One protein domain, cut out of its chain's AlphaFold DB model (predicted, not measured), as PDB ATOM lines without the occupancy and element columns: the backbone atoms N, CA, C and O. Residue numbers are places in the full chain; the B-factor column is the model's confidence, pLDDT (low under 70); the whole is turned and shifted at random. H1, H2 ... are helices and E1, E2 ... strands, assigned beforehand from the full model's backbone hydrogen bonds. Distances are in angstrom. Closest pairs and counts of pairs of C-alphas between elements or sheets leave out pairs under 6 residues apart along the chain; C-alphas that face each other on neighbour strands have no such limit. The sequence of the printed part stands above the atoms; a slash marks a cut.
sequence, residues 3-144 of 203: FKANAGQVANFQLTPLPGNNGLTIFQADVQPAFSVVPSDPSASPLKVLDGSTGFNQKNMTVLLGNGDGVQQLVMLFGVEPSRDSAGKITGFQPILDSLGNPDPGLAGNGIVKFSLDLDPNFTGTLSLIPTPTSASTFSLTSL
ATOM      1  N   PHE A   3       3.700 -29.005  44.219       66.38
ATOM      2  CA  PHE A   3       3.661 -28.664  45.644       66.38
ATOM      3  C   PHE A   3       3.141 -29.824  46.466       66.38
ATOM      4  O   PHE A   3       2.058 -30.330  46.213       66.38
ATOM      5  N   LYS A   4       3.898 -30.256  47.469       62.84
ATOM      6  CA  LYS A   4       3.423 -31.288  48.392       62.84
ATOM      7  C   LYS A   4       2.458 -30.650  49.389       62.84
ATOM      8  O   LYS A   4       2.838 -29.682  50.040       62.84
ATOM      9  N   ALA A   5       1.250 -31.192  49.496       62.28
ATOM     10  CA  ALA A   5       0.268 -30.792  50.496       62.28
ATOM     11  C   ALA A   5      -0.257 -32.043  51.209       62.28
ATOM     12  O   ALA A   5      -0.484 -33.082  50.586       62.28
ATOM     13  N   ASN A   6      -0.411 -31.958  52.528       62.44
ATOM     14  CA  ASN A   6      -1.029 -33.028  53.301       62.44
ATOM     15  C   ASN A   6      -2.553 -32.848  53.343       62.44
ATOM     16  O   ASN A   6      -3.067 -31.746  53.146       62.44
ATOM     17  N   ALA A   7      -3.248 -33.936  53.661       57.78
ATOM     18  CA  ALA A   7      -4.685 -33.965  53.905       57.78
ATOM     19  C   ALA A   7      -5.119 -32.858  54.879       57.78
ATOM     20  O   ALA A   7      -4.496 -32.664  55.927       57.78
ATOM     21  N   GLY A   8      -6.163 -32.113  54.504       64.56
ATOM     22  CA  GLY A   8      -6.706 -31.005  55.296       64.56
ATOM     23  C   GLY A   8      -5.830 -29.745  55.359       64.56
ATOM     24  O   GLY A   8      -6.066 -28.894  56.216       64.56
ATOM     25  N   GLN A   9      -4.811 -29.609  54.503       75.62
ATOM     26  CA  GLN A   9      -3.994 -28.393  54.417       75.62
ATOM     27  C   GLN A   9      -4.497 -27.430  53.342       75.62
ATOM     28  O   GLN A   9      -5.064 -27.838  52.336       75.62
ATOM     29  N   VAL A  10      -4.215 -26.143  53.536       84.38
ATOM     30  CA  VAL A  10      -4.359 -25.109  52.506       84.38
ATOM     31  C   VAL A  10      -3.078 -25.009  51.679       84.38
ATOM     32  O   VAL A  10      -1.973 -25.106  52.218       84.38
ATOM     33  N   ALA A  11      -3.209 -24.788  50.371       89.19
ATOM     34  CA  ALA A  11      -2.068 -24.545  49.489       89.19
ATOM     35  C   ALA A  11      -1.995 -23.067  49.098       89.19
ATOM     36  O   ALA A  11      -2.952 -22.535  48.543       89.19
ATOM     37  N   ASN A  12      -0.858 -22.416  49.365       92.31
ATOM     38  CA  ASN A  12      -0.686 -20.984  49.136       92.31
ATOM     39  C   ASN A  12       0.138 -20.693  47.884       92.31
ATOM     40  O   ASN A  12       1.197 -21.282  47.653       92.31
ATOM     41  N   PHE A  13      -0.305 -19.702  47.125       94.19
ATOM     42  CA  PHE A  13       0.268 -19.316  45.849       94.19
ATOM     43  C   PHE A  13       0.380 -17.805  45.740       94.19
ATOM     44  O   PHE A  13      -0.359 -17.054  46.376       94.19
ATOM     45  N   GLN A  14       1.293 -17.373  44.883       94.69
ATOM     46  CA  GLN A  14       1.409 -16.012  44.412       94.69
ATOM     47  C   GLN A  14       1.377 -16.009  42.888       94.69
ATOM     48  O   GLN A  14       2.186 -16.668  42.232       94.69
ATOM     49  N   LEU A  15       0.456 -15.223  42.350       93.44
ATOM     50  CA  LEU A  15       0.381 -14.848  40.953       93.44
ATOM     51  C   LEU A  15       1.003 -13.462  40.781       93.44
ATOM     52  O   LEU A  15       0.698 -12.529  41.530       93.44
ATOM     53  N   THR A  16       1.882 -13.316  39.798       92.88
ATOM     54  CA  THR A  16       2.494 -12.031  39.450       92.88
ATOM     55  C   THR A  16       2.509 -11.895  37.929       92.88
ATOM     56  O   THR A  16       3.058 -12.778  37.264       92.88
ATOM     57  N   PRO A  17       1.894 -10.848  37.350       91.38
ATOM     58  CA  PRO A  17       1.977 -10.583  35.923       91.38
ATOM     59  C   PRO A  17       3.432 -10.455  35.474       91.38
ATOM     60  O   PRO A  17       4.277  -9.902  36.180       91.38
ATOM     61  N   LEU A  18       3.730 -10.968  34.286       91.12
ATOM     62  CA  LEU A  18       5.033 -10.764  33.666       91.12
ATOM     63  C   LEU A  18       5.164  -9.309  33.179       91.12
ATOM     64  O   LEU A  18       4.160  -8.718  32.760       91.12
ATOM     65  N   PRO A  19       6.384  -8.733  33.193       88.25
ATOM     66  CA  PRO A  19       6.628  -7.378  32.712       88.25
ATOM     67  C   PRO A  19       6.085  -7.151  31.295       88.25
ATOM     68  O   PRO A  19       6.249  -7.998  30.420       88.25
ATOM     69  N   GLY A  20       5.466  -5.990  31.064       84.62
ATOM     70  CA  GLY A  20       4.904  -5.610  29.761       84.62
ATOM     71  C   GLY A  20       3.424  -5.960  29.560       84.62
ATOM     72  O   GLY A  20       2.859  -5.591  28.534       84.62
ATOM     73  N   ASN A  21       2.774  -6.610  30.531       82.06
ATOM     74  CA  ASN A  21       1.322  -6.783  30.515       82.06
ATOM     75  C   ASN A  21       0.611  -5.536  31.063       82.06
ATOM     76  O   ASN A  21       0.866  -5.110  32.185       82.06
ATOM     77  N   ASN A  22      -0.317  -4.971  30.284       78.69
ATOM     78  CA  ASN A  22      -1.055  -3.740  30.618       78.69
ATOM     79  C   ASN A  22      -2.308  -3.971  31.482       78.69
ATOM     80  O   ASN A  22      -3.191  -3.121  31.534       78.69
ATOM     81  N   GLY A  23      -2.396  -5.119  32.143       78.81
ATOM     82  CA  GLY A  23      -3.588  -5.544  32.862       78.81
ATOM     83  C   GLY A  23      -4.048  -6.922  32.401       78.81
ATOM     84  O   GLY A  23      -3.889  -7.278  31.232       78.81
ATOM     85  N   LEU A  24      -4.575  -7.716  33.327       82.62
ATOM     86  CA  LEU A  24      -5.032  -9.076  33.078       82.62
ATOM     87  C   LEU A  24      -6.430  -9.279  33.627       82.62
ATOM     88  O   LEU A  24      -6.734  -8.896  34.751       82.62
ATOM     89  N   THR A  25      -7.257  -9.939  32.827       89.69
ATOM     90  CA  THR A  25      -8.649 -10.221  33.173       89.69
ATOM     91  C   THR A  25      -8.900 -11.693  33.457       89.69
ATOM     92  O   THR A  25      -9.897 -12.011  34.092       89.69
ATOM     93  N   ILE A  26      -8.020 -12.604  33.019       92.94
ATOM     94  CA  ILE A  26      -8.213 -14.052  33.164       92.94
ATOM     95  C   ILE A  26      -6.883 -14.738  33.478       92.94
ATOM     96  O   ILE A  26      -5.907 -14.586  32.744       92.94
ATOM     97  N   PHE A  27      -6.874 -15.552  34.528       93.19
ATOM     98  CA  PHE A  27      -5.882 -16.592  34.772       93.19
ATOM     99  C   PHE A  27      -6.572 -17.953  34.770       93.19
ATOM    100  O   PHE A  27      -7.630 -18.117  35.372       93.19
ATOM    101  N   GLN A  28      -5.953 -18.941  34.135       93.81
ATOM    102  CA  GLN A  28      -6.444 -20.310  34.084       93.81
ATOM    103  C   GLN A  28      -5.303 -21.299  34.320       93.81
ATOM    104  O   GLN A  28      -4.229 -21.189  33.717       93.81
ATOM    105  N   ALA A  29      -5.558 -22.290  35.166       93.56
ATOM    106  CA  ALA A  29      -4.644 -23.391  35.423       93.56
ATOM    107  C   ALA A  29      -5.388 -24.721  35.541       93.56
ATOM    108  O   ALA A  29      -6.488 -24.790  36.093       93.56
ATOM    109  N   ASP A  30      -4.737 -25.777  35.070       93.81
ATOM    110  CA  ASP A  30      -5.135 -27.147  35.350       93.81
ATOM    111  C   ASP A  30      -4.674 -27.524  36.762       93.81
ATOM    112  O   ASP A  30      -3.536 -27.250  37.162       93.81
ATOM    113  N   VAL A  31      -5.572 -28.154  37.511       93.75
ATOM    114  CA  VAL A  31      -5.360 -28.649  38.868       93.75
ATOM    115  C   VAL A  31      -5.062 -30.143  38.792       93.75
ATOM    116  O   VAL A  31      -5.877 -30.928  38.301       93.75
ATOM    117  N   GLN A  32      -3.890 -30.545  39.281       92.62
ATOM    118  CA  GLN A  32      -3.483 -31.947  39.330       92.62
ATOM    119  C   GLN A  32      -3.112 -32.395  40.753       92.62
ATOM    120  O   GLN A  32      -2.329 -31.710  41.408       92.62
ATOM    121  N   PRO A  33      -3.600 -33.564  41.210       91.31
ATOM    122  CA  PRO A  33      -4.603 -34.388  40.533       91.31
ATOM    123  C   PRO A  33      -5.974 -33.694  40.509       91.31
ATOM    124  O   PRO A  33      -6.235 -32.788  41.301       91.31
ATOM    125  N   ALA A  34      -6.840 -34.105  39.583       89.25
ATOM    126  CA  ALA A  34      -8.199 -33.576  39.515       89.25
ATOM    127  C   ALA A  34      -8.949 -33.838  40.833       89.25
ATOM    128  O   ALA A  34      -8.670 -34.823  41.518       89.25
ATOM    129  N   PHE A  35      -9.900 -32.963  41.160       89.31
ATOM    130  CA  PHE A  35     -10.702 -33.004  42.391       89.31
ATOM    131  C   PHE A  35      -9.912 -32.804  43.691       89.31
ATOM    132  O   PHE A  35     -10.463 -32.985  44.769       89.31
ATOM    133  N   SER A  36      -8.638 -32.407  43.620       90.94
ATOM    134  CA  SER A  36      -7.849 -32.101  44.821       90.94
ATOM    135  C   SER A  36      -8.234 -30.772  45.464       90.94
ATOM    136  O   SER A  36      -8.013 -30.602  46.659       90.94
ATOM    137  N   VAL A  37      -8.817 -29.848  44.697       90.56
ATOM    138  CA  VAL A  37      -9.346 -28.575  45.197       90.56
ATOM    139  C   VAL A  37     -10.851 -28.716  45.362       90.56
ATOM    140  O   VAL A  37     -11.556 -29.022  44.398       90.56
ATOM    141  N   VAL A  38     -11.346 -28.504  46.576       89.31
ATOM    142  CA  VAL A  38     -12.765 -28.621  46.925       89.31
ATOM    143  C   VAL A  38     -13.080 -27.479  47.884       89.31
ATOM    144  O   VAL A  38     -12.382 -27.343  48.886       89.31
ATOM    145  N   PRO A  39     -14.089 -26.637  47.603       85.44
ATOM    146  CA  PRO A  39     -14.478 -25.608  48.549       85.44
ATOM    147  C   PRO A  39     -15.021 -26.253  49.825       85.44
ATOM    148  O   PRO A  39     -15.734 -27.256  49.767       85.44
ATOM    149  N   SER A  40     -14.715 -25.656  50.976       78.94
ATOM    150  CA  SER A  40     -15.198 -26.155  52.269       78.94
ATOM    151  C   SER A  40     -16.730 -26.156  52.388       78.94
ATOM    152  O   SER A  40     -17.290 -26.942  53.148       78.94
ATOM    153  N   ASP A  41     -17.403 -25.280  51.636       82.38
ATOM    154  CA  ASP A  41     -18.858 -25.179  51.484       82.38
ATOM    155  C   ASP A  41     -19.167 -25.034  49.982       82.38
ATOM    156  O   ASP A  41     -18.512 -24.229  49.318       82.38
ATOM    157  N   PRO A  42     -20.143 -25.761  49.404       77.56
ATOM    158  CA  PRO A  42     -20.507 -25.620  47.992       77.56
ATOM    159  C   PRO A  42     -20.907 -24.197  47.569       77.56
ATOM    160  O   PRO A  42     -20.867 -23.904  46.376       77.56
ATOM    161  N   SER A  43     -21.282 -23.342  48.517       80.75
ATOM    162  CA  SER A  43     -21.626 -21.934  48.309       80.75
ATOM    163  C   SER A  43     -20.417 -21.000  48.436       80.75
ATOM    164  O   SER A  43     -20.503 -19.845  48.027       80.75
ATOM    165  N   ALA A  44     -19.300 -21.471  48.997       84.44
ATOM    166  CA  ALA A  44     -18.102 -20.677  49.250       84.44
ATOM    167  C   ALA A  44     -17.047 -20.877  48.158       84.44
ATOM    168  O   ALA A  44     -16.897 -21.964  47.608       84.44
ATOM    169  N   SER A  45     -16.268 -19.831  47.863       88.00
ATOM    170  CA  SER A  45     -15.123 -19.956  46.951       88.00
ATOM    171  C   SER A  45     -14.085 -20.932  47.527       88.00
ATOM    172  O   SER A  45     -13.719 -20.782  48.690       88.00
ATOM    173  N   PRO A  46     -13.525 -21.852  46.715       89.75
ATOM    174  CA  PRO A  46     -12.401 -22.703  47.124       89.75
ATOM    175  C   PRO A  46     -11.090 -21.918  47.258       89.75
ATOM    176  O   PRO A  46     -10.048 -22.488  47.563       89.75
ATOM    177  N   LEU A  47     -11.115 -20.628  46.929       94.19
ATOM    178  CA  LEU A  47      -9.976 -19.734  46.918       94.19
ATOM    179  C   LEU A  47     -10.213 -18.592  47.899       94.19
ATOM    180  O   LEU A  47     -11.197 -17.856  47.780       94.19
ATOM    181  N   LYS A  48      -9.251 -18.390  48.799       93.56
ATOM    182  CA  LYS A  48      -9.189 -17.235  49.696       93.56
ATOM    183  C   LYS A  48      -8.019 -16.338  49.313       93.56
ATOM    184  O   LYS A  48      -6.880 -16.786  49.223       93.56
ATOM    185  N   VAL A  49      -8.296 -15.057  49.098       94.94
ATOM    186  CA  VAL A  49      -7.253 -14.047  48.870       94.94
ATOM    187  C   VAL A  49      -6.534 -13.773  50.190       94.94
ATOM    188  O   VAL A  49      -7.170 -13.619  51.232       94.94
ATOM    189  N   LEU A  50      -5.206 -13.743  50.143       95.00
ATOM    190  CA  LEU A  50      -4.327 -13.521  51.286       95.00
ATOM    191  C   LEU A  50      -3.858 -12.065  51.348       95.00
ATOM    192  O   LEU A  50      -3.804 -11.364  50.329       95.00
ATOM    193  N   ASP A  51      -3.447 -11.643  52.542       94.25
ATOM    194  CA  ASP A  51      -2.903 -10.310  52.789       94.25
ATOM    195  C   ASP A  51      -1.681 -10.000  51.914       94.25
ATOM    196  O   ASP A  51      -0.847 -10.856  51.594       94.25
ATOM    197  N   GLY A  52      -1.559  -8.729  51.532       93.44
ATOM    198  CA  GLY A  52      -0.515  -8.257  50.621       93.44
ATOM    199  C   GLY A  52      -0.789  -8.557  49.145       93.44
ATOM    200  O   GLY A  52       0.119  -8.418  48.328       93.44
ATOM    201  N   SER A  53      -2.012  -8.969  48.809       96.12
ATOM    202  CA  SER A  53      -2.537  -8.922  47.444       96.12
ATOM    203  C   SER A  53      -2.843  -7.473  47.047       96.12
ATOM    204  O   SER A  53      -3.376  -6.709  47.850       96.12
ATOM    205  N   THR A  54      -2.493  -7.069  45.827       96.94
ATOM    206  CA  THR A  54      -2.573  -5.677  45.358       96.94
ATOM    207  C   THR A  54      -2.900  -5.588  43.872       96.94
ATOM    208  O   THR A  54      -2.608  -6.498  43.099       96.94
ATOM    209  N   GLY A  55      -3.420  -4.437  43.441       95.50
ATOM    210  CA  GLY A  55      -3.561  -4.109  42.020       95.50
ATOM    211  C   GLY A  55      -4.792  -4.701  41.337       95.50
ATOM    212  O   GLY A  55      -4.806  -4.766  40.119       95.50
ATOM    213  N   PHE A  56      -5.810  -5.125  42.082       96.38
ATOM    214  CA  PHE A  56      -7.119  -5.504  41.542       96.38
ATOM    215  C   PHE A  56      -8.216  -5.155  42.547       96.38
ATOM    216  O   PHE A  56      -7.953  -5.009  43.745       96.38
ATOM    217  N   ASN A  57      -9.454  -5.048  42.072       95.69
ATOM    218  CA  ASN A  57     -10.617  -4.950  42.940       95.69
ATOM    219  C   ASN A  57     -11.099  -6.355  43.319       95.69
ATOM    220  O   ASN A  57     -11.684  -7.064  42.504       95.69
ATOM    221  N   GLN A  58     -10.886  -6.752  44.573       94.75
ATOM    222  CA  GLN A  58     -11.273  -8.079  45.057       94.75
ATOM    223  C   GLN A  58     -12.781  -8.348  44.960       94.75
ATOM    224  O   GLN A  58     -13.172  -9.492  44.754       94.75
ATOM    225  N   LYS A  59     -13.635  -7.317  45.055       94.00
ATOM    226  CA  LYS A  59     -15.093  -7.475  44.885       94.00
ATOM    227  C   LYS A  59     -15.482  -7.845  43.454       94.00
ATOM    228  O   LYS A  59     -16.534  -8.429  43.246       94.00
ATOM    229  N   ASN A  60     -14.616  -7.517  42.499       94.81
ATOM    230  CA  ASN A  60     -14.789  -7.790  41.077       94.81
ATOM    231  C   ASN A  60     -13.918  -8.977  40.631       94.81
ATOM    232  O   ASN A  60     -13.621  -9.127  39.443       94.81
ATOM    233  N   MET A  61     -13.476  -9.807  41.583       94.44
ATOM    234  CA  MET A  61     -12.780 -11.054  41.307       94.44
ATOM    235  C   MET A  61     -13.777 -12.212  41.345       94.44
ATOM    236  O   MET A  61     -14.439 -12.429  42.356       94.44
ATOM    237  N   THR A  62     -13.852 -12.983  40.263       93.56
ATOM    238  CA  THR A  62     -14.672 -14.202  40.204       93.56
ATOM    239  C   THR A  62     -13.772 -15.424  40.112       93.56
ATOM    240  O   THR A  62     -12.809 -15.435  39.347       93.56
ATOM    241  N   VAL A  63     -14.089 -16.474  40.868       93.06
ATOM    242  CA  VAL A  63     -13.368 -17.752  40.834       93.06
ATOM    243  C   VAL A  63     -14.301 -18.822  40.294       93.06
ATOM    244  O   VAL A  63     -15.397 -19.016  40.812       93.06
ATOM    245  N   LEU A  64     -13.862 -19.524  39.255       91.88
ATOM    246  CA  LEU A  64     -14.567 -20.673  38.704       91.88
ATOM    247  C   LEU A  64     -13.721 -21.919  38.925       91.88
ATOM    248  O   LEU A  64     -12.524 -21.936  38.629       91.88
ATOM    249  N   LEU A  65     -14.370 -22.967  39.412       91.50
ATOM    250  CA  LEU A  65     -13.798 -24.297  39.520       91.50
ATOM    251  C   LEU A  65     -14.687 -25.240  38.716       91.50
ATOM    252  O   LEU A  65     -15.886 -25.345  38.969       91.50
ATOM    253  N   GLY A  66     -14.117 -25.894  37.712       87.81
ATOM    254  CA  GLY A  66     -14.871 -26.764  36.813       87.81
ATOM    255  C   GLY A  66     -14.066 -27.979  36.391       87.81
ATOM    256  O   GLY A  66     -12.870 -28.049  36.643       87.81
ATOM    257  N   ASN A  67     -14.721 -28.929  35.727       82.75
ATOM    258  CA  ASN A  67     -14.057 -30.088  35.136       82.75
ATOM    259  C   ASN A  67     -14.165 -30.003  33.613       82.75
ATOM    260  O   ASN A  67     -15.241 -30.219  33.049       82.75
ATOM    261  N   GLY A  68     -13.060 -29.660  32.952       69.75
ATOM    262  CA  GLY A  68     -12.932 -29.646  31.495       69.75
ATOM    263  C   GLY A  68     -12.130 -30.858  31.034       69.75
ATOM    264  O   GLY A  68     -11.040 -31.085  31.541       69.75
ATOM    265  N   ASP A  69     -12.662 -31.656  30.106       76.06
ATOM    266  CA  ASP A  69     -11.957 -32.794  29.483       76.06
ATOM    267  C   ASP A  69     -11.329 -33.801  30.476       76.06
ATOM    268  O   ASP A  69     -10.293 -34.406  30.213       76.06
ATOM    269  N   GLY A  70     -11.967 -33.988  31.640       81.12
ATOM    270  CA  GLY A  70     -11.479 -34.875  32.706       81.12
ATOM    271  C   GLY A  70     -10.400 -34.262  33.607       81.12
ATOM    272  O   GLY A  70      -9.902 -34.938  34.505       81.12
ATOM    273  N   VAL A  71     -10.068 -32.987  33.406       87.31
ATOM    274  CA  VAL A  71      -9.128 -32.210  34.215       87.31
ATOM    275  C   VAL A  71      -9.899 -31.162  35.015       87.31
ATOM    276  O   VAL A  71     -10.762 -30.461  34.483       87.31
ATOM    277  N   GLN A  72      -9.594 -31.040  36.306       92.75
ATOM    278  CA  GLN A  72     -10.127 -29.948  37.115       92.75
ATOM    279  C   GLN A  72      -9.412 -28.649  36.724       92.75
ATOM    280  O   GLN A  72      -8.187 -28.600  36.690       92.75
ATOM    281  N   GLN A  73     -10.165 -27.597  36.428       92.69
ATOM    282  CA  GLN A  73      -9.656 -26.295  36.017       92.69
ATOM    283  C   GLN A  73     -10.028 -25.233  37.041       92.69
ATOM    284  O   GLN A  73     -11.193 -25.107  37.424       92.69
ATOM    285  N   LEU A  74      -9.029 -24.447  37.437       93.56
ATOM    286  CA  LEU A  74      -9.181 -23.232  38.222       93.56
ATOM    287  C   LEU A  74      -9.093 -22.030  37.280       93.56
ATOM    288  O   LEU A  74      -8.079 -21.845  36.605       93.56
ATOM    289  N   VAL A  75     -10.132 -21.199  37.265       93.62
ATOM    290  CA  VAL A  75     -10.159 -19.934  36.525       93.62
ATOM    291  C   VAL A  75     -10.358 -18.788  37.509       93.62
ATOM    292  O   VAL A  75     -11.318 -18.784  38.273       93.62
ATOM    293  N   MET A  76      -9.465 -17.804  37.475       95.00
ATOM    294  CA  MET A  76      -9.615 -16.533  38.179       95.00
ATOM    295  C   MET A  76      -9.894 -15.437  37.158       95.00
ATOM    296  O   MET A  76      -9.134 -15.262  36.206       95.00
ATOM    297  N   LEU A  77     -10.981 -14.707  37.363       95.00
ATOM    298  CA  LEU A  77     -11.406 -13.589  36.539       95.00
ATOM    299  C   LEU A  77     -11.228 -12.293  37.327       95.00
ATOM    300  O   LEU A  77     -11.639 -12.222  38.484       95.00
ATOM    301  N   PHE A  78     -10.648 -11.275  36.701       95.62
ATOM    302  CA  PHE A  78     -10.411  -9.961  37.292       95.62
ATOM    303  C   PHE A  78     -11.105  -8.898  36.446       95.62
ATOM    304  O   PHE A  78     -10.784  -8.745  35.268       95.62
ATOM    305  N   GLY A  79     -12.061  -8.174  37.031       94.94
ATOM    306  CA  GLY A  79     -12.779  -7.101  36.333       94.94
ATOM    307  C   GLY A  79     -13.693  -7.585  35.200       94.94
ATOM    308  O   GLY A  79     -14.215  -6.784  34.429       94.94
ATOM    309  N   VAL A  80     -13.902  -8.898  35.094       95.50
ATOM    310  CA  VAL A  80     -14.820  -9.528  34.143       95.50
ATOM    311  C   VAL A  80     -15.639 -10.596  34.855       95.50
ATOM    312  O   VAL A  80     -15.187 -11.202  35.827       95.50
ATOM    313  N   GLU A  81     -16.829 -10.860  34.336       94.38
ATOM    314  CA  GLU A  81     -17.734 -11.896  34.826       94.38
ATOM    315  C   GLU A  81     -18.144 -12.847  33.688       94.38
ATOM    316  O   GLU A  81     -18.128 -12.459  32.512       94.38
ATOM    317  N   PRO A  82     -18.484 -14.113  33.987       93.44
ATOM    318  CA  PRO A  82     -18.936 -15.051  32.969       93.44
ATOM    319  C   PRO A  82     -20.321 -14.660  32.439       93.44
ATOM    320  O   PRO A  82     -21.289 -14.584  33.194       93.44
ATOM    321  N   SER A  83     -20.432 -14.501  31.123       93.94
ATOM    322  CA  SER A  83     -21.719 -14.386  30.435       93.94
ATOM    323  C   SER A  83     -22.337 -15.772  30.271       93.94
ATOM    324  O   SER A  83     -21.626 -16.737  29.961       93.94
ATOM    325  N   ARG A  84     -23.649 -15.889  30.498       89.94
ATOM    326  CA  ARG A  84     -24.377 -17.164  30.477       89.94
ATOM    327  C   ARG A  84     -25.546 -17.123  29.507       89.94
ATOM    328  O   ARG A  84     -26.217 -16.101  29.388       89.94
ATOM    329  N   ASP A  85     -25.800 -18.242  28.837       91.94
ATOM    330  CA  ASP A  85     -27.049 -18.435  28.098       91.94
ATOM    331  C   ASP A  85     -28.217 -18.812  29.029       91.94
ATOM    332  O   ASP A  85     -28.067 -18.939  30.248       91.94
ATOM    333  N   SER A  86     -29.404 -19.005  28.450       94.38
ATOM    334  CA  SER A  86     -30.612 -19.405  29.180       94.38
ATOM    335  C   SER A  86     -30.515 -20.783  29.843       94.38
ATOM    336  O   SER A  86     -31.316 -21.079  30.726       94.38
ATOM    337  N   ALA A  87     -29.545 -21.614  29.452       90.50
ATOM    338  CA  ALA A  87     -29.259 -22.902  30.077       90.50
ATOM    339  C   ALA A  87     -28.190 -22.795  31.182       90.50
ATOM    340  O   ALA A  87     -27.806 -23.803  31.771       90.50
ATOM    341  N   GLY A  88     -27.690 -21.588  31.472       85.94
ATOM    342  CA  GLY A  88     -26.652 -21.343  32.472       85.94
ATOM    343  C   GLY A  88     -25.235 -21.674  31.998       85.94
ATOM    344  O   GLY A  88     -24.290 -21.553  32.791       85.94
ATOM    345  N   LYS A  89     -25.062 -22.053  30.725       85.38
ATOM    346  CA  LYS A  89     -23.762 -22.365  30.131       85.38
ATOM    347  C   LYS A  89     -22.977 -21.078  29.907       85.38
ATOM    348  O   LYS A  89     -23.518 -20.096  29.406       85.38
ATOM    349  N   ILE A  90     -21.686 -21.102  30.237       86.06
ATOM    350  CA  ILE A  90     -20.785 -19.973  29.983       86.06
ATOM    351  C   ILE A  90     -20.566 -19.835  28.472       86.06
ATOM    352  O   ILE A  90     -20.080 -20.760  27.820       86.06
ATOM    353  N   THR A  91     -20.921 -18.677  27.923       90.75
ATOM    354  CA  THR A  91     -20.791 -18.349  26.492       90.75
ATOM    355  C   THR A  91     -19.679 -17.345  26.211       90.75
ATOM    356  O   THR A  91     -19.229 -17.225  25.073       90.75
ATOM    357  N   GLY A  92     -19.198 -16.652  27.241       91.75
ATOM    358  CA  GLY A  92     -18.112 -15.689  27.139       91.75
ATOM    359  C   GLY A  92     -17.824 -15.018  28.475       91.75
ATOM    360  O   GLY A  92     -18.305 -15.455  29.520       91.75
ATOM    361  N   PHE A  93     -17.059 -13.935  28.425       93.38
ATOM    362  CA  PHE A  93     -16.765 -13.086  29.574       93.38
ATOM    363  C   PHE A  93     -17.072 -11.640  29.201       93.38
ATOM    364  O   PHE A  93     -16.745 -11.214  28.091       93.38
ATOM    365  N   GLN A  94     -17.710 -10.906  30.106       95.62
ATOM    366  CA  GLN A  94     -18.081  -9.507  29.906       95.62
ATOM    367  C   GLN A  94     -17.415  -8.617  30.963       95.62
ATOM    368  O   GLN A  94     -17.220  -9.076  32.090       95.62
ATOM    369  N   PRO A  95     -17.033  -7.373  30.622       96.12
ATOM    370  CA  PRO A  95     -16.455  -6.451  31.591       96.12
ATOM    371  C   PRO A  95     -17.445  -6.112  32.702       96.12
ATOM    372  O   PRO A  95     -18.613  -5.837  32.430       96.12
ATOM    373  N   ILE A  96     -16.954  -6.067  33.936       95.44
ATOM    374  CA  ILE A  96     -17.682  -5.471  35.052       95.44
ATOM    375  C   ILE A  96     -17.539  -3.958  34.911       95.44
ATOM    376  O   ILE A  96     -16.424  -3.453  34.785       95.44
ATOM    377  N   LEU A  97     -18.662  -3.241  34.898       96.31
ATOM    378  CA  LEU A  97     -18.674  -1.788  34.761       96.31
ATOM    379  C   LEU A  97     -18.789  -1.118  36.134       96.31
ATOM    380  O   LEU A  97     -19.544  -1.574  36.995       96.31
ATOM    381  N   ASP A  98     -18.052  -0.030  36.336       92.69
ATOM    382  CA  ASP A  98     -18.214   0.840  37.498       92.69
ATOM    383  C   ASP A  98     -19.513   1.671  37.412       92.69
ATOM    384  O   ASP A  98     -20.277   1.602  36.445       92.69
ATOM    385  N   SER A  99     -19.776   2.504  38.424       94.44
ATOM    386  CA  SER A  99     -20.963   3.375  38.455       94.44
ATOM    387  C   SER A  99     -21.003   4.426  37.338       94.44
ATOM    388  O   SER A  99     -22.030   5.073  37.149       94.44
ATOM    389  N   LEU A 100     -19.888   4.638  36.639       96.56
ATOM    390  CA  LEU A 100     -19.752   5.561  35.516       96.56
ATOM    391  C   LEU A 100     -19.807   4.829  34.163       96.56
ATOM    392  O   LEU A 100     -19.724   5.475  33.121       96.56
ATOM    393  N   GLY A 101     -19.966   3.502  34.163       96.56
ATOM    394  CA  GLY A 101     -19.985   2.681  32.957       96.56
ATOM    395  C   GLY A 101     -18.599   2.350  32.398       96.56
ATOM    396  O   GLY A 101     -18.517   1.820  31.289       96.56
ATOM    397  N   ASN A 102     -17.512   2.642  33.118       96.06
ATOM    398  CA  ASN A 102     -16.166   2.267  32.688       96.06
ATOM    399  C   ASN A 102     -15.871   0.814  33.077       96.06
ATOM    400  O   ASN A 102     -16.245   0.394  34.173       96.06
ATOM    401  N   PRO A 103     -15.171   0.044  32.228       95.38
ATOM    402  CA  PRO A 103     -14.756  -1.305  32.584       95.38
ATOM    403  C   PRO A 103     -13.731  -1.285  33.723       95.38
ATOM    404  O   PRO A 103     -12.805  -0.471  33.724       95.38
ATOM    405  N   ASP A 104     -13.866  -2.221  34.662       94.69
ATOM    406  CA  ASP A 104     -12.836  -2.496  35.658       94.69
ATOM    407  C   ASP A 104     -11.545  -2.948  34.940       94.69
ATOM    408  O   ASP A 104     -11.597  -3.812  34.058       94.69
ATOM    409  N   PRO A 105     -10.379  -2.366  35.275       93.19
ATOM    410  CA  PRO A 105      -9.122  -2.672  34.594       93.19
ATOM    411  C   PRO A 105      -8.606  -4.100  34.852       93.19
ATOM    412  O   PRO A 105      -7.628  -4.516  34.226       93.19
ATOM    413  N   GLY A 106      -9.223  -4.847  35.770       94.12
ATOM    414  CA  GLY A 106      -8.783  -6.168  36.189       94.12
ATOM    415  C   GLY A 106      -7.547  -6.098  37.083       94.12
ATOM    416  O   GLY A 106      -7.416  -5.223  37.940       94.12
ATOM    417  N   LEU A 107      -6.636  -7.052  36.912       94.94
ATOM    418  CA  LEU A 107      -5.372  -7.095  37.635       94.94
ATOM    419  C   LEU A 107      -4.324  -6.244  36.919       94.94
ATOM    420  O   LEU A 107      -3.889  -6.600  35.829       94.94
ATOM    421  N   ALA A 108      -3.885  -5.156  37.545       94.31
ATOM    422  CA  ALA A 108      -2.852  -4.256  37.045       94.31
ATOM    423  C   ALA A 108      -1.540  -4.989  36.709       94.31
ATOM    424  O   ALA A 108      -1.203  -5.997  37.324       94.31
ATOM    425  N   GLY A 109      -0.746  -4.440  35.782       90.75
ATOM    426  CA  GLY A 109       0.517  -5.047  35.327       90.75
ATOM    427  C   GLY A 109       1.592  -5.238  36.407       90.75
ATOM    428  O   GLY A 109       2.490  -6.056  36.243       90.75
ATOM    429  N   ASN A 110       1.498  -4.514  37.524       92.31
ATOM    430  CA  ASN A 110       2.331  -4.681  38.722       92.31
ATOM    431  C   ASN A 110       1.548  -5.262  39.916       92.31
ATOM    432  O   ASN A 110       2.020  -5.212  41.052       92.31
ATOM    433  N   GLY A 111       0.334  -5.753  39.673       94.94
ATOM    434  CA  GLY A 111      -0.509  -6.373  40.680       94.94
ATOM    435  C   GLY A 111       0.080  -7.688  41.184       94.94
ATOM    436  O   GLY A 111       0.876  -8.344  40.517       94.94
ATOM    437  N   ILE A 112      -0.315  -8.081  42.387       95.12
ATOM    438  CA  ILE A 112       0.091  -9.340  43.008       95.12
ATOM    439  C   ILE A 112      -1.169  -9.978  43.571       95.12
ATOM    440  O   ILE A 112      -1.912  -9.329  44.301       95.12
ATOM    441  N   VAL A 113      -1.398 -11.253  43.275       96.44
ATOM    442  CA  VAL A 113      -2.495 -12.010  43.893       96.44
ATOM    443  C   VAL A 113      -1.885 -13.124  44.712       96.44
ATOM    444  O   VAL A 113      -1.319 -14.065  44.161       96.44
ATOM    445  N   LYS A 114      -1.979 -13.016  46.033       96.12
ATOM    446  CA  LYS A 114      -1.648 -14.103  46.947       96.12
ATOM    447  C   LYS A 114      -2.944 -14.796  47.315       96.12
ATOM    448  O   LYS A 114      -3.902 -14.135  47.705       96.12
ATOM    449  N   PHE A 115      -2.996 -16.109  47.181       95.38
ATOM    450  CA  PHE A 115      -4.216 -16.852  47.454       95.38
ATOM    451  C   PHE A 115      -3.921 -18.209  48.072       95.38
ATOM    452  O   PHE A 115      -2.863 -18.790  47.830       95.38
ATOM    453  N   SER A 116      -4.860 -18.699  48.869       94.25
ATOM    454  CA  SER A 116      -4.892 -20.066  49.365       94.25
ATOM    455  C   SER A 116      -6.011 -20.839  48.684       94.25
ATOM    456  O   SER A 116      -7.076 -20.274  48.432       94.25
ATOM    457  N   LEU A 117      -5.772 -22.115  48.400       93.56
ATOM    458  CA  LEU A 117      -6.791 -23.049  47.935       93.56
ATOM    459  C   LEU A 117      -7.172 -24.019  49.048       93.56
ATOM    460  O   LEU A 117      -6.286 -24.578  49.705       93.56
ATOM    461  N   ASP A 118      -8.475 -24.233  49.195       91.44
ATOM    462  CA  ASP A 118      -9.043 -25.297  50.007       91.44
ATOM    463  C   ASP A 118      -8.888 -26.626  49.268       91.44
ATOM    464  O   ASP A 118      -9.243 -26.762  48.090       91.44
ATOM    465  N   LEU A 119      -8.303 -27.603  49.956       91.81
ATOM    466  CA  LEU A 119      -8.076 -28.936  49.414       91.81
ATOM    467  C   LEU A 119      -9.105 -29.914  49.966       91.81
ATOM    468  O   LEU A 119      -9.598 -29.740  51.082       91.81
ATOM    469  N   ASP A 120      -9.384 -30.971  49.203       90.62
ATOM    470  CA  ASP A 120     -10.172 -32.096  49.706       90.62
ATOM    471  C   ASP A 120      -9.544 -32.591  51.028       90.62
ATOM    472  O   ASP A 120      -8.333 -32.848  51.078       90.62
ATOM    473  N   PRO A 121     -10.322 -32.737  52.116       88.56
ATOM    474  CA  PRO A 121      -9.809 -33.220  53.396       88.56
ATOM    475  C   PRO A 121      -9.097 -34.574  53.316       88.56
ATOM    476  O   PRO A 121      -8.245 -34.857  54.151       88.56
ATOM    477  N   ASN A 122      -9.414 -35.400  52.319       89.19
ATOM    478  CA  ASN A 122      -8.806 -36.705  52.072       89.19
ATOM    479  C   ASN A 122      -7.637 -36.640  51.079       89.19
ATOM    480  O   ASN A 122      -7.013 -37.665  50.797       89.19
ATOM    481  N   PHE A 123      -7.333 -35.465  50.520       87.88
ATOM    482  CA  PHE A 123      -6.256 -35.315  49.557       87.88
ATOM    483  C   PHE A 123      -4.898 -35.560  50.213       87.88
ATOM    484  O   PHE A 123      -4.381 -34.743  50.968       87.88
ATOM    485  N   THR A 124      -4.265 -36.675  49.867       82.12
ATOM    486  CA  THR A 124      -2.866 -36.938  50.201       82.12
ATOM    487  C   THR A 124      -2.036 -36.881  48.929       82.12
ATOM    488  O   THR A 124      -2.233 -37.709  48.038       82.12
ATOM    489  N   GLY A 125      -1.086 -35.949  48.819       84.94
ATOM    490  CA  GLY A 125      -0.171 -35.974  47.684       84.94
ATOM    491  C   GLY A 125       0.483 -34.650  47.333       84.94
ATOM    492  O   GLY A 125       0.858 -33.842  48.178       84.94
ATOM    493  N   THR A 126       0.721 -34.477  46.036       85.56
ATOM    494  CA  THR A 126       1.323 -33.266  45.481       85.56
ATOM    495  C   THR A 126       0.291 -32.575  44.608       85.56
ATOM    496  O   THR A 126      -0.120 -33.137  43.599       85.56
ATOM    497  N   LEU A 127      -0.127 -31.383  45.015       89.56
ATOM    498  CA  LEU A 127      -0.930 -30.481  44.212       89.56
ATOM    499  C   LEU A 127      -0.027 -29.784  43.190       89.56
ATOM    500  O   LEU A 127       1.009 -29.218  43.536       89.56
ATOM    501  N   SER A 128      -0.423 -29.789  41.930       90.94
ATOM    502  CA  SER A 128       0.227 -29.040  40.865       90.94
ATOM    503  C   SER A 128      -0.794 -28.131  40.214       90.94
ATOM    504  O   SER A 128      -1.857 -28.583  39.791       90.94
ATOM    505  N   LEU A 129      -0.457 -26.847  40.139       91.12
ATOM    506  CA  LEU A 129      -1.147 -25.906  39.271       91.12
ATOM    507  C   LEU A 129      -0.299 -25.738  38.014       91.12
ATOM    508  O   LEU A 129       0.888 -25.378  38.082       91.12
ATOM    509  N   ILE A 130      -0.908 -26.033  36.872       91.19
ATOM    510  CA  ILE A 130      -0.280 -25.952  35.559       91.19
ATOM    511  C   ILE A 130      -0.999 -24.846  34.786       91.19
ATOM    512  O   ILE A 130      -2.090 -25.082  34.272       91.19
ATOM    513  N   PRO A 131      -0.436 -23.624  34.723       90.31
ATOM    514  CA  PRO A 131      -1.032 -22.547  33.946       90.31
ATOM    515  C   PRO A 131      -1.225 -22.975  32.490       90.31
ATOM    516  O   PRO A 131      -0.317 -23.538  31.877       90.31
ATOM    517  N   THR A 132      -2.394 -22.686  31.925       87.31
ATOM    518  CA  THR A 132      -2.655 -22.936  30.502       87.31
ATOM    519  C   THR A 132      -1.766 -22.041  29.631       87.31
ATOM    520  O   THR A 132      -1.294 -21.009  30.110       87.31
ATOM    521  N   PRO A 133      -1.528 -22.356  28.343       78.12
ATOM    522  CA  PRO A 133      -0.616 -21.574  27.495       78.12
ATOM    523  C   PRO A 133      -0.938 -20.071  27.422       78.12
ATOM    524  O   PRO A 133      -0.037 -19.230  27.374       78.12
ATOM    525  N   THR A 134      -2.226 -19.720  27.451       77.00
ATOM    526  CA  THR A 134      -2.703 -18.330  27.500       77.00
ATOM    527  C   THR A 134      -2.308 -17.621  28.798       77.00
ATOM    528  O   THR A 134      -1.953 -16.446  28.775       77.00
ATOM    529  N   SER A 135      -2.304 -18.337  29.919       74.81
ATOM    530  CA  SER A 135      -1.939 -17.807  31.240       74.81
ATOM    531  C   SER A 135      -0.427 -17.849  31.493       74.81
ATOM    532  O   SER A 135       0.142 -16.931  32.070       74.81
ATOM    533  N   ALA A 136       0.263 -18.894  31.031       69.38
ATOM    534  CA  ALA A 136       1.702 -19.087  31.235       69.38
ATOM    535  C   ALA A 136       2.555 -18.008  30.548       69.38
ATOM    536  O   ALA A 136       3.668 -17.722  30.979       69.38
ATOM    537  N   SER A 137       2.037 -17.409  29.474       77.75
ATOM    538  CA  SER A 137       2.699 -16.323  28.743       77.75
ATOM    539  C   SER A 137       2.512 -14.948  29.389       77.75
ATOM    540  O   SER A 137       3.194 -13.998  29.011       77.75
ATOM    541  N   THR A 138       1.609 -14.833  30.364       84.19
ATOM    542  CA  THR A 138       1.235 -13.559  30.987       84.19
ATOM    543  C   THR A 138       1.547 -13.504  32.479       84.19
ATOM    544  O   THR A 138       1.637 -12.412  33.036       84.19
ATOM    545  N   PHE A 139       1.801 -14.648  33.120       85.62
ATOM    546  CA  PHE A 139       2.006 -14.745  34.561       85.62
ATOM    547  C   PHE A 139       3.189 -15.616  34.976       85.62
ATOM    548  O   PHE A 139       3.495 -16.635  34.362       85.62
ATOM    549  N   SER A 140       3.766 -15.261  36.122       89.62
ATOM    550  CA  SER A 140       4.518 -16.171  36.977       89.62
ATOM    551  C   SER A 140       3.627 -16.658  38.120       89.62
ATOM    552  O   SER A 140       2.946 -15.861  38.772       89.62
ATOM    553  N   LEU A 141       3.644 -17.967  38.367       91.06
ATOM    554  CA  LEU A 141       2.978 -18.611  39.495       91.06
ATOM    555  C   LEU A 141       4.041 -19.219  40.410       91.06
ATOM    556  O   LEU A 141       4.838 -20.044  39.967       91.06
ATOM    557  N   THR A 142       4.036 -18.833  41.683       90.69
ATOM    558  CA  THR A 142       5.006 -19.291  42.692       90.69
ATOM    559  C   THR A 142       4.263 -19.813  43.917       90.69
ATOM    560  O   THR A 142       3.302 -19.180  44.344       90.69
ATOM    561  N   SER A 143       4.673 -20.935  44.519       88.38
ATOM    562  CA  SER A 143       4.137 -21.286  45.844       88.38
ATOM    563  C   SER A 143       4.682 -20.388  46.922       88.38
ATOM    564  O   SER A 143       5.870 -20.064  46.938       88.38
ATOM    565  N   LEU A 144       3.850 -20.158  47.921       85.44
ATOM    566  CA  LEU A 144       4.276 -19.609  49.188       85.44
ATOM    567  C   LEU A 144       4.442 -20.767  50.175       85.44
ATOM    568  O   LEU A 144       3.491 -21.487  50.475       85.44
TER     569      LEU A 144
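This is residues 3 to 144 of the 203 residues of an uncharacterized protein of Planctomycetes bacterium (UniProt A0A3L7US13). What is the overall shape? It is a sandwich, two twisted antiparallel sheets partly face to face, E1-E10-E3-E6-E5 and E4-E9-E2-E11, with the hairpin E7 and E8 as a small arm near the E5 edge and one short helix, H1, by the larger sheet. What is it made of? The 142 printed residues hold eleven named strands and one helix, in the order E1 to E10, H1, E11; the class is mostly strand, though under half of the residues are in named elements. The whole is compact, with a radius of gyration of the C-alphas of 15.1 A and spans of 47 by 39 by 27 A.

How is the larger sheet paired? The edge strand E1, residues 3 to 5, is antiparallel to E10, residues 125 to 131, with N 3 and O 127 2.8 A apart, and E10 to E3, residues 26 to 32, with N 30 and O 130 2.9 A apart. E3 is antiparallel to E6, residues 71 to 78, with N 29 and O 74 2.9 A apart, and E6 forms a hairpin with E5, residues 61 to 68, with N 64 and O 75 2.8 A apart. And the other sheet? E4, residues 47 to 49, is antiparallel to E9, residues 113 to 117, with N 48 and O 116 2.9 A apart. E9 is antiparallel to E2, residues 11 to 17, with N 13 and O 115 2.8 A apart, and E2 to E11, residues 139 to 143, with N 14 and O 142 2.8 A apart. How do the sheets face? The parts that face each other are 8.3 A centre to centre, their best planes 14 degrees apart and their strands at 32 degrees. What else is there? E7, residues 80 to 84, and E8, residues 90 to 95, form a hairpin with N 83 and O 92 2.8 A apart; the closest C-alphas of E5 and E7 are those of Thr 62 and Glu 81, 6.6 A. H1, residues 133 to 136, only grazes the larger sheet and is too short for an O i to N i+4 pair; its one O i to N i+3 pair is not within hydrogen-bond range.

Where does the first strand begin and the last end? C-alpha 3 of E1 is at (3.661, -28.664, 45.644) and C-alpha 143 of E11 at (4.137, -21.286, 45.844). Which strands are long? E6 measures 22.5 A, E5 21.0 A and E2 19.9 A from first to last C-alpha.

How far does it reach? The C-alphas farthest apart are those of Leu 100 and Thr 124, 48.0 A. Which links are long? E3 to E4, E4 to E5 and E8 to E9 are long links, and the printed part has no cut. Where is confidence low? Residues 3 to 8, 68 and 136 have pLDDT under 70.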